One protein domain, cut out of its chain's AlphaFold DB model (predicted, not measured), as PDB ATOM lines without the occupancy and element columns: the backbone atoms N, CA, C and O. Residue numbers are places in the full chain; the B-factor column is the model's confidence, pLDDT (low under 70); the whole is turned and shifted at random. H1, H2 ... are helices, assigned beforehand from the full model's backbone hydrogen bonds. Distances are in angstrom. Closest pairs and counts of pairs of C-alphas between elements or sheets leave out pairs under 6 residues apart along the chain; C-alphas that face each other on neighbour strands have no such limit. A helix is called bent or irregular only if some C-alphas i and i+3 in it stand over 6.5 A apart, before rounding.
ATOM      1  N   ARG A   2     110.721 122.022 105.735       67.62
ATOM      2  CA  ARG A   2     111.906 122.027 104.843       67.62
ATOM      3  C   ARG A   2     111.621 122.484 103.405       67.62
ATOM      4  O   ARG A   2     112.373 123.286 102.873       67.62
ATOM      5  N   ALA A   3     110.502 122.052 102.815       69.50
ATOM      6  CA  ALA A   3     110.088 122.510 101.485       69.50
ATOM      7  C   ALA A   3     109.848 124.032 101.440       69.50
ATOM      8  O   ALA A   3     110.335 124.705 100.541       69.50
ATOM      9  N   LEU A   4     109.174 124.587 102.453       74.25
ATOM     10  CA  LEU A   4     108.891 126.023 102.542       74.25
ATOM     11  C   LEU A   4     110.171 126.859 102.720       74.25
ATOM     12  O   LEU A   4     110.311 127.901 102.090       74.25
ATOM     13  N   GLN A   5     111.125 126.389 103.530       67.88
ATOM     14  CA  GLN A   5     112.435 127.037 103.670       67.88
ATOM     15  C   GLN A   5     113.264 126.951 102.384       67.88
ATOM     16  O   GLN A   5     113.926 127.921 102.033       67.88
ATOM     17  N   GLY A   6     113.191 125.832 101.656       67.06
ATOM     18  CA  GLY A   6     113.823 125.704 100.341       67.06
ATOM     19  C   GLY A   6     113.263 126.713  99.337       67.06
ATOM     20  O   GLY A   6     114.026 127.391  98.656       67.06
ATOM     21  N   VAL A   7     111.937 126.880  99.313       74.81
ATOM     22  CA  VAL A   7     111.265 127.896  98.489       74.81
ATOM     23  C   VAL A   7     111.701 129.308  98.898       74.81
ATOM     24  O   VAL A   7     112.123 130.085  98.045       74.81
ATOM     25  N   GLY A   8     111.671 129.632 100.194       71.19
ATOM     26  CA  GLY A   8     112.115 130.936 100.701       71.19
ATOM     27  C   GLY A   8     113.585 131.236 100.385       71.19
ATOM     28  O   GLY A   8     113.911 132.338  99.951       71.19
ATOM     29  N   GLY A   9     114.464 130.241 100.523       67.75
ATOM     30  CA  GLY A   9     115.879 130.351 100.175       67.75
ATOM     31  C   GLY A   9     116.104 130.587  98.682       67.75
ATOM     32  O   GLY A   9     116.902 131.448  98.317       67.75
ATOM     33  N   ALA A  10     115.359 129.896  97.814       69.19
ATOM     34  CA  ALA A  10     115.429 130.105  96.369       69.19
ATOM     35  C   ALA A  10     115.021 131.536  95.978       69.19
ATOM     36  O   ALA A  10     115.729 132.190  95.208       69.19
ATOM     37  N   PHE A  11     113.930 132.048  96.561       72.25
ATOM     38  CA  PHE A  11     113.471 133.422  96.339       72.25
ATOM     39  C   PHE A  11     114.401 134.483  96.925       72.25
ATOM     40  O   PHE A  11     114.441 135.587  96.400       72.25
ATOM     41  N   ALA A  12     115.157 134.182  97.981       70.81
ATOM     42  CA  ALA A  12     116.156 135.106  98.508       70.81
ATOM     43  C   ALA A  12     117.430 135.112  97.645       70.81
ATOM     44  O   ALA A  12     117.977 136.168  97.330       70.81
ATOM     45  N   PHE A  13     117.902 133.935  97.233       70.62
ATOM     46  CA  PHE A  13     119.198 133.787  96.575       70.62
ATOM     47  C   PHE A  13     119.180 134.236  95.108       70.62
ATOM     48  O   PHE A  13     120.025 135.031  94.695       70.62
ATOM     49  N   ALA A  14     118.205 133.769  94.321       70.69
ATOM     50  CA  ALA A  14     118.164 134.005  92.877       70.69
ATOM     51  C   ALA A  14     118.112 135.500  92.476       70.69
ATOM     52  O   ALA A  14     118.938 135.920  91.661       70.69
ATOM     53  N   PRO A  15     117.220 136.344  93.036       69.81
ATOM     54  CA  PRO A  15     117.167 137.757  92.667       69.81
ATOM     55  C   PRO A  15     118.327 138.575  93.243       69.81
ATOM     56  O   PRO A  15     118.660 139.606  92.667       69.81
ATOM     57  N   SER A  16     118.988 138.126  94.318       69.94
ATOM     58  CA  SER A  16     120.102 138.867  94.931       69.94
ATOM     59  C   SER A  16     121.236 139.138  93.937       69.94
ATOM     60  O   SER A  16     121.730 140.261  93.851       69.94
ATOM     61  N   MET A  17     121.600 138.144  93.118       69.88
ATOM     62  CA  MET A  17     122.603 138.318  92.059       69.88
ATOM     63  C   MET A  17     122.158 139.297  90.973       69.88
ATOM     64  O   MET A  17     122.943 140.148  90.554       69.88
ATOM     65  N   ALA A  18     120.898 139.218  90.544       70.44
ATOM     66  CA  ALA A  18     120.353 140.127  89.540       70.44
ATOM     67  C   ALA A  18     120.318 141.578  90.049       70.44
ATOM     68  O   ALA A  18     120.667 142.498  89.312       70.44
ATOM     69  N   ILE A  19     119.959 141.776  91.320       71.12
ATOM     70  CA  ILE A  19     119.927 143.087  91.973       71.12
ATOM     71  C   ILE A  19     121.343 143.646  92.128       71.12
ATOM     72  O   ILE A  19     121.554 144.819  91.828       71.12
ATOM     73  N   ILE A  20     122.328 142.830  92.520       69.56
ATOM     74  CA  ILE A  20     123.736 143.256  92.600       69.56
ATOM     75  C   ILE A  20     124.251 143.661  91.215       69.56
ATOM     76  O   ILE A  20     124.875 144.710  91.066       69.56
ATOM     77  N   ALA A  21     123.951 142.879  90.178       68.81
ATOM     78  CA  ALA A  21     124.331 143.241  88.820       68.81
ATOM     79  C   ALA A  21     123.650 144.544  88.363       68.81
ATOM     80  O   ALA A  21     124.308 145.400  87.785       68.81
ATOM     81  N   ALA A  22     122.362 144.739  88.653       71.06
ATOM     82  CA  ALA A  22     121.626 145.937  88.244       71.06
ATOM     83  C   ALA A  22     122.005 147.204  89.037       71.06
ATOM     84  O   ALA A  22     121.956 148.299  88.485       71.06
ATOM     85  N   SER A  23     122.388 147.060  90.308       70.62
ATOM     86  CA  SER A  23     122.631 148.189  91.223       70.62
ATOM     87  C   SER A  23     124.053 148.751  91.161       70.62
ATOM     88  O   SER A  23     124.277 149.875  91.603       70.62
ATOM     89  N   TYR A  24     125.024 147.995  90.632       70.31
ATOM     90  CA  TYR A  24     126.436 148.391  90.599       70.31
ATOM     91  C   TYR A  24     126.992 148.454  89.162       70.31
ATOM     92  O   TYR A  24     126.772 147.549  88.349       70.31
ATOM     93  N   GLY A  25     127.754 149.516  88.859       72.75
ATOM     94  CA  GLY A  25     128.529 149.658  87.613       72.75
ATOM     95  C   GLY A  25     129.747 148.725  87.560       72.75
ATOM     96  O   GLY A  25     130.139 148.181  88.591       72.75
ATOM     97  N   ASP A  26     130.359 148.538  86.385       68.56
ATOM     98  CA  ASP A  26     131.285 147.421  86.094       68.56
ATOM     99  C   ASP A  26     132.404 147.198  87.130       68.56
ATOM    100  O   ASP A  26     132.570 146.082  87.626       68.56
ATOM    101  N   ALA A  27     133.128 148.244  87.543       68.50
ATOM    102  CA  ALA A  27     134.203 148.106  88.532       68.50
ATOM    103  C   ALA A  27     133.686 147.778  89.951       68.50
ATOM    104  O   ALA A  27     134.267 146.957  90.666       68.50
ATOM    105  N   ALA A  28     132.565 148.381  90.364       69.75
ATOM    106  CA  ALA A  28     131.950 148.132  91.669       69.75
ATOM    107  C   ALA A  28     131.213 146.781  91.720       69.75
ATOM    108  O   ALA A  28     131.147 146.152  92.778       69.75
ATOM    109  N   ARG A  29     130.714 146.301  90.574       69.31
ATOM    110  CA  ARG A  29     130.003 145.027  90.426       69.31
ATOM    111  C   ARG A  29     130.906 143.841  90.723       69.31
ATOM    112  O   ARG A  29     130.517 142.976  91.501       69.31
ATOM    113  N   THR A  30     132.120 143.820  90.175       62.97
ATOM    114  CA  THR A  30     133.097 142.752  90.446       62.97
ATOM    115  C   THR A  30     133.411 142.652  91.938       62.97
ATOM    116  O   THR A  30     133.401 141.561  92.505       62.97
ATOM    117  N   ARG A  31     133.601 143.798  92.608       57.41
ATOM    118  CA  ARG A  31     133.818 143.849  94.060       57.41
ATOM    119  C   ARG A  31     132.595 143.365  94.842       57.41
ATOM    120  O   ARG A  31     132.753 142.606  95.793       57.41
ATOM    121  N   ALA A  32     131.388 143.766  94.445       61.38
ATOM    122  CA  ALA A  32     130.152 143.335  95.095       61.38
ATOM    123  C   ALA A  32     129.913 141.819  94.949       61.38
ATOM    124  O   ALA A  32     129.566 141.161  95.928       61.38
ATOM    125  N   ILE A  33     130.171 141.250  93.766       65.50
ATOM    126  CA  ILE A  33     130.110 139.800  93.520       65.50
ATOM    127  C   ILE A  33     131.158 139.064  94.366       65.50
ATOM    128  O   ILE A  33     130.841 138.039  94.967       65.50
ATOM    129  N   ALA A  34     132.382 139.592  94.465       56.28
ATOM    130  CA  ALA A  34     133.436 138.999  95.288       56.28
ATOM    131  C   ALA A  34     133.072 138.986  96.783       56.28
ATOM    132  O   ALA A  34     133.237 137.962  97.443       56.28
ATOM    133  N   ILE A  35     132.523 140.091  97.305       63.69
ATOM    134  CA  ILE A  35     132.045 140.173  98.694       63.69
ATOM    135  C   ILE A  35     130.900 139.183  98.918       63.69
ATOM    136  O   ILE A  35     130.951 138.411  99.869       63.69
ATOM    137  N   PHE A  36     129.909 139.141  98.021       63.00
ATOM    138  CA  PHE A  36     128.805 138.184  98.112       63.00
ATOM    139  C   PHE A  36     129.298 136.730  98.134       63.00
ATOM    140  O   PHE A  36     128.842 135.928  98.955       63.00
ATOM    141  N   GLY A  37     130.244 136.392  97.251       54.56
ATOM    142  CA  GLY A  37     130.869 135.073  97.198       54.56
ATOM    143  C   GLY A  37     131.583 134.733  98.505       54.56
ATOM    144  O   GLY A  37     131.293 133.702  99.105       54.56
ATOM    145  N   ALA A  38     132.437 135.635  99.000       58.34
ATOM    146  CA  ALA A  38     133.154 135.461 100.262       58.34
ATOM    147  C   ALA A  38     132.203 135.290 101.458       58.34
ATOM    148  O   ALA A  38     132.409 134.405 102.288       58.34
ATOM    149  N   THR A  39     131.128 136.082 101.530       63.34
ATOM    150  CA  THR A  39     130.101 135.954 102.571       63.34
ATOM    151  C   THR A  39     129.368 134.618 102.479       63.34
ATOM    152  O   THR A  39     129.169 133.972 103.503       63.34
ATOM    153  N   THR A  40     129.011 134.165 101.273       59.44
ATOM    154  CA  THR A  40     128.333 132.873 101.067       59.44
ATOM    155  C   THR A  40     129.228 131.707 101.488       59.44
ATOM    156  O   THR A  40     128.780 130.809 102.199       59.44
ATOM    157  N   THR A  41     130.509 131.737 101.114       54.75
ATOM    158  CA  THR A  41     131.487 130.720 101.521       54.75
ATOM    159  C   THR A  41     131.733 130.745 103.029       54.75
ATOM    160  O   THR A  41     131.724 129.692 103.665       54.75
ATOM    161  N   GLY A  42     131.888 131.932 103.624       56.78
ATOM    162  CA  GLY A  42     132.057 132.092 105.069       56.78
ATOM    163  C   GLY A  42     130.846 131.587 105.857       56.78
ATOM    164  O   GLY A  42     131.004 130.846 106.824       56.78
ATOM    165  N   ALA A  43     129.632 131.903 105.402       62.72
ATOM    166  CA  ALA A  43     128.398 131.376 105.978       62.72
ATOM    167  C   ALA A  43     128.292 129.851 105.816       62.72
ATOM    168  O   ALA A  43     127.852 129.174 106.740       62.72
ATOM    169  N   GLY A  44     128.740 129.295 104.686       55.88
ATOM    170  CA  GLY A  44     128.810 127.847 104.468       55.88
ATOM    171  C   GLY A  44     129.760 127.133 105.436       55.88
ATOM    172  O   GLY A  44     129.461 126.025 105.872       55.88
ATOM    173  N   ALA A  45     130.864 127.780 105.820       59.16
ATOM    174  CA  ALA A  45     131.809 127.254 106.803       59.16
ATOM    175  C   ALA A  45     131.313 127.410 108.252       59.16
ATOM    176  O   ALA A  45     131.459 126.496 109.055       59.16
ATOM    177  N   LEU A  46     130.706 128.551 108.596       62.94
ATOM    178  CA  LEU A  46     130.223 128.840 109.955       62.94
ATOM    179  C   LEU A  46     128.844 128.232 110.254       62.94
ATOM    180  O   LEU A  46     128.494 128.028 111.414       62.94
ATOM    181  N   GLY A  47     128.055 127.932 109.223       66.19
ATOM    182  CA  GLY A  47     126.684 127.442 109.342       66.19
ATOM    183  C   GLY A  47     126.563 126.143 110.142       66.19
ATOM    184  O   GLY A  47     125.776 126.108 111.088       66.19
ATOM    185  N   PRO A  48     127.347 125.089 109.839       65.00
ATOM    186  CA  PRO A  48     127.286 123.849 110.602       65.00
ATOM    187  C   PRO A  48     127.815 124.000 112.037       65.00
ATOM    188  O   PRO A  48     127.335 123.291 112.915       65.00
ATOM    189  N   LEU A  49     128.721 124.955 112.311       61.88
ATOM    190  CA  LEU A  49     129.133 125.282 113.685       61.88
ATOM    191  C   LEU A  49     128.008 125.876 114.495       61.88
ATOM    192  O   LEU A  49     127.657 125.355 115.550       61.88
ATOM    193  N   ALA A  50     127.459 126.977 113.990       67.56
ATOM    194  CA  ALA A  50     126.377 127.670 114.654       67.56
ATOM    195  C   ALA A  50     125.187 126.719 114.822       67.56
ATOM    196  O   ALA A  50     124.626 126.636 115.906       67.56
ATOM    197  N   GLY A  51     124.861 125.937 113.788       64.88
ATOM    198  CA  GLY A  51     123.814 124.921 113.835       64.88
ATOM    199  C   GLY A  51     124.088 123.813 114.854       64.88
ATOM    200  O   GLY A  51     123.182 123.462 115.602       64.88
ATOM    201  N   GLY A  52     125.314 123.287 114.913       64.56
ATOM    202  CA  GLY A  52     125.711 122.239 115.856       64.56
ATOM    203  C   GLY A  52     125.601 122.691 117.310       64.56
ATOM    204  O   GLY A  52     124.907 122.050 118.095       64.56
ATOM    205  N   VAL A  53     126.177 123.853 117.633       72.06
ATOM    206  CA  VAL A  53     126.092 124.450 118.976       72.06
ATOM    207  C   VAL A  53     124.634 124.709 119.370       72.06
ATOM    208  O   VAL A  53     124.237 124.400 120.487       72.06
ATOM    209  N   LEU A  54     123.806 125.212 118.449       71.38
ATOM    210  CA  LEU A  54     122.401 125.536 118.726       71.38
ATOM    211  C   LEU A  54     121.520 124.296 118.964       71.38
ATOM    212  O   LEU A  54     120.505 124.373 119.668       71.38
ATOM    213  N   VAL A  55     121.876 123.160 118.356       75.25
ATOM    214  CA  VAL A  55     121.223 121.867 118.612       75.25
ATOM    215  C   VAL A  55     121.599 121.344 119.980       75.25
ATOM    216  O   VAL A  55     120.718 120.882 120.699       75.25
ATOM    217  N   GLU A  56     122.888 121.412 120.308       74.25
ATOM    218  CA  GLU A  56     123.446 120.885 121.549       74.25
ATOM    219  C   GLU A  56     122.990 121.698 122.766       74.25
ATOM    220  O   GLU A  56     122.659 121.121 123.797       74.25
ATOM    221  N   SER A  57     122.897 123.027 122.639       75.81
ATOM    222  CA  SER A  57     122.572 123.914 123.760       75.81
ATOM    223  C   SER A  57     121.076 124.159 123.972       75.81
ATOM    224  O   SER A  57     120.671 124.487 125.084       75.81
ATOM    225  N   VAL A  58     120.250 124.075 122.920       79.62
ATOM    226  CA  VAL A  58     118.811 124.390 123.006       79.62
ATOM    227  C   VAL A  58     117.959 123.193 122.607       79.62
ATOM    228  O   VAL A  58     117.232 122.645 123.427       79.62
ATOM    229  N   SER A  59     117.970 122.841 121.322       78.50
ATOM    230  CA  SER A  59     117.177 121.755 120.733       78.50
ATOM    231  C   SER A  59     117.350 121.792 119.221       78.50
ATOM    232  O   SER A  59     117.504 122.859 118.643       78.50
ATOM    233  N   TRP A  60     117.147 120.679 118.523       78.00
ATOM    234  CA  TRP A  60     117.046 120.675 117.060       78.00
ATOM    235  C   TRP A  60     115.984 121.642 116.492       78.00
ATOM    236  O   TRP A  60     116.108 122.100 115.354       78.00
ATOM    237  N   ARG A  61     114.937 121.986 117.265       80.62
ATOM    238  CA  ARG A  61     113.887 122.936 116.841       80.62
ATOM    239  C   ARG A  61     114.404 124.376 116.725       80.62
ATOM    240  O   ARG A  61     113.836 125.159 115.966       80.62
ATOM    241  N   SER A  62     115.485 124.725 117.426       77.31
ATOM    242  CA  SER A  62     116.075 126.069 117.407       77.31
ATOM    243  C   SER A  62     116.611 126.444 116.020       77.31
ATOM    244  O   SER A  62     116.432 127.584 115.596       77.31
ATOM    245  N   MET A  63     117.139 125.474 115.255       72.19
ATOM    246  CA  MET A  63     117.561 125.672 113.859       72.19
ATOM    247  C   MET A  63     116.429 126.208 112.980       72.19
ATOM    248  O   MET A  63     116.654 126.935 112.017       72.19
ATOM    249  N   PHE A  64     115.188 125.843 113.285       74.81
ATOM    250  CA  PHE A  64     114.034 126.270 112.510       74.81
ATOM    251  C   PHE A  64     113.545 127.650 112.931       74.81
ATOM    252  O   PHE A  64     113.197 128.463 112.075       74.81
ATOM    253  N   ILE A  65     113.559 127.917 114.237       81.75
ATOM    254  CA  ILE A  65     113.112 129.189 114.801       81.75
ATOM    255  C   ILE A  65     114.096 130.302 114.459       81.75
ATOM    256  O   ILE A  65     113.634 131.361 114.069       81.75
ATOM    257  N   ILE A  66     115.414 130.067 114.508       82.00
ATOM    258  CA  ILE A  66     116.435 131.104 114.266       82.00
ATOM    259  C   ILE A  66     116.380 131.701 112.855       82.00
ATOM    260  O   ILE A  66     116.700 132.869 112.668       82.00
ATOM    261  N   ASN A  67     115.901 130.939 111.869       78.38
ATOM    262  CA  ASN A  67     115.725 131.430 110.503       78.38
ATOM    263  C   ASN A  67     114.667 132.543 110.406       78.38
ATOM    264  O   ASN A  67     114.778 133.413 109.547       78.38
ATOM    265  N   VAL A  68     113.657 132.540 111.281       83.12
ATOM    266  CA  VAL A  68     112.566 133.528 111.273       83.12
ATOM    267  C   VAL A  68     113.049 134.937 111.661       83.12
ATOM    268  O   VAL A  68     112.890 135.841 110.840       83.12
ATOM    269  N   PRO A  69     113.671 135.173 112.838       82.81
ATOM    270  CA  PRO A  69     114.183 136.489 113.201       82.81
ATOM    271  C   PRO A  69     115.324 136.925 112.280       82.81
ATOM    272  O   PRO A  69     115.396 138.103 111.943       82.81
ATOM    273  N   LEU A  70     116.172 135.999 111.811       80.25
ATOM    274  CA  LEU A  70     117.237 136.325 110.861       80.25
ATOM    275  C   LEU A  70     116.660 136.804 109.520       80.25
ATOM    276  O   LEU A  70     117.085 137.827 108.989       80.25
ATOM    277  N   GLY A  71     115.644 136.105 109.005       77.31
ATOM    278  CA  GLY A  71     114.926 136.497 107.795       77.31
ATOM    279  C   GLY A  71     114.262 137.864 107.941       77.31
ATOM    280  O   GLY A  71     114.418 138.710 107.068       77.31
ATOM    281  N   LEU A  72     113.598 138.128 109.068       83.81
ATOM    282  CA  LEU A  72     113.028 139.445 109.377       83.81
ATOM    283  C   LEU A  72     114.095 140.545 109.421       83.81
ATOM    284  O   LEU A  72     113.910 141.594 108.805       83.81
ATOM    285  N   LEU A  73     115.220 140.299 110.097       84.56
ATOM    286  CA  LEU A  73     116.314 141.260 110.239       84.56
ATOM    287  C   LEU A  73     116.955 141.620 108.892       84.56
ATOM    288  O   LEU A  73     117.375 142.758 108.704       84.56
ATOM    289  N   LEU A  74     117.018 140.670 107.956       78.81
ATOM    290  CA  LEU A  74     117.570 140.880 106.616       78.81
ATOM    291  C   LEU A  74     116.540 141.494 105.654       78.81
ATOM    292  O   LEU A  74     116.871 142.401 104.888       78.81
ATOM    293  N   CYS A  75     115.280 141.056 105.717       79.12
ATOM    294  CA  CYS A  75     114.200 141.566 104.870       79.12
ATOM    295  C   CYS A  75     113.784 142.993 105.240       79.12
ATOM    296  O   CYS A  75     113.405 143.761 104.362       79.12
ATOM    297  N   TRP A  76     113.867 143.380 106.514       82.38
ATOM    298  CA  TRP A  76     113.480 144.714 106.979       82.38
ATOM    299  C   TRP A  76     114.261 145.864 106.313       82.38
ATOM    300  O   TRP A  76     113.637 146.759 105.737       82.38
ATOM    301  N   PRO A  77     115.609 145.899 106.352       77.88
ATOM    302  CA  PRO A  77     116.372 146.936 105.673       77.88
ATOM    303  C   PRO A  77     116.250 146.814 104.154       77.88
ATOM    304  O   PRO A  77     116.223 147.845 103.488       77.88
ATOM    305  N   ALA A  78     116.115 145.598 103.615       74.25
ATOM    306  CA  ALA A  78     115.886 145.385 102.191       74.25
ATOM    307  C   ALA A  78     114.577 146.054 101.729       74.25
ATOM    308  O   ALA A  78     114.594 146.863 100.807       74.25
ATOM    309  N   ALA A  79     113.472 145.826 102.440       75.38
ATOM    310  CA  ALA A  79     112.170 146.424 102.142       75.38
ATOM    311  C   ALA A  79     112.161 147.959 102.244       75.38
ATOM    312  O   ALA A  79     111.345 148.611 101.601       75.38
ATOM    313  N   ARG A  80     113.056 148.547 103.049       77.25
ATOM    314  CA  ARG A  80     113.151 150.005 103.228       77.25
ATOM    315  C   ARG A  80     114.133 150.692 102.284       77.25
ATOM    316  O   ARG A  80     113.971 151.880 102.024       77.25
TER     317      ARG A  80
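What this domain is: This is residues 2 to 80 of the 237 residues of the protein "MFS family permease" of Nonomuraea rubra (UniProt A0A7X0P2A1). One long, bent helix, H2, runs along the length of the domain, and the two other helices fold back from its opposite ends: H1 from the end at residue 26, H3 from the end at residue 57. H1 and H3 come near each other across from H2, and the three make a loose, open frame in which residues 37 to 49 of H2 stand free. The printed part has 79 residues with three named helices in the order H1, H2, H3 and no named strand, and the class is all helix. The whole is loose, with a radius of gyration of the C-alphas of 14.9 A, and elongated, spanning 45 by 24 by 22 A.

How they stand to each other: Begin with H2, residues 26 to 57, which by its hydrogen bonds was assigned as one helix but is bent: C-alphas 45 and 48 are 6.8 A apart. Its arms, H2a at residues 26 to 45 and H2b at residues 48 to 57, stand at a steep tilt of 39 degrees. At the first arm look for H1, residues 2 to 23, which touches H2a with residues 17 to 21 alone, while H2a touches H1 with residues 29 to 33 alone. The closest C-alphas there are those of Ala 21 and Arg 29, 6.2 A apart. H1 and H2a form a helical hairpin, running opposite ways at a shallow tilt of 24 degrees. At the other arm look for H3, residues 62 to 80, which touches H2b with residues 62 to 63 alone. The closest C-alphas are those of Gly 51 and Met 63, 6.3 A apart, and the two run opposite ways at a steep tilt of 54 degrees. H1 and H3 are near each other, with 8 pairs of C-alphas within 10 A. H1 is apart from H2b, and H2a is apart from H3. Every O i to N i+4 pair is within hydrogen-bond range in H2b, against 14 of 18 in H1, 15 of 16 in H2a and 10 of 15 in H3.

Where its parts are: Find C-alpha 26 at (131.285, 147.421, 86.094); from there H2a runs 28.9 A to C-alpha 45, and H2b runs 14.0 A from C-alpha 48 to C-alpha 57. H1 begins at C-alpha 2, at (111.906, 122.027, 104.843), and runs 31.4 A to C-alpha 23. H3 runs 28.0 A from C-alpha 62 to C-alpha 80, at (113.151, 150.005, 103.228).

The domain as a whole: The two C-alphas farthest apart are those of Asp 26 and Ser 59, 45.4 A. The printed part has no cut, and both links, H1 to H2 and H2 to H3, are tight. The mean pLDDT of the printed part is 70.4; 38 residues are under 70, among them residues 26 to 52.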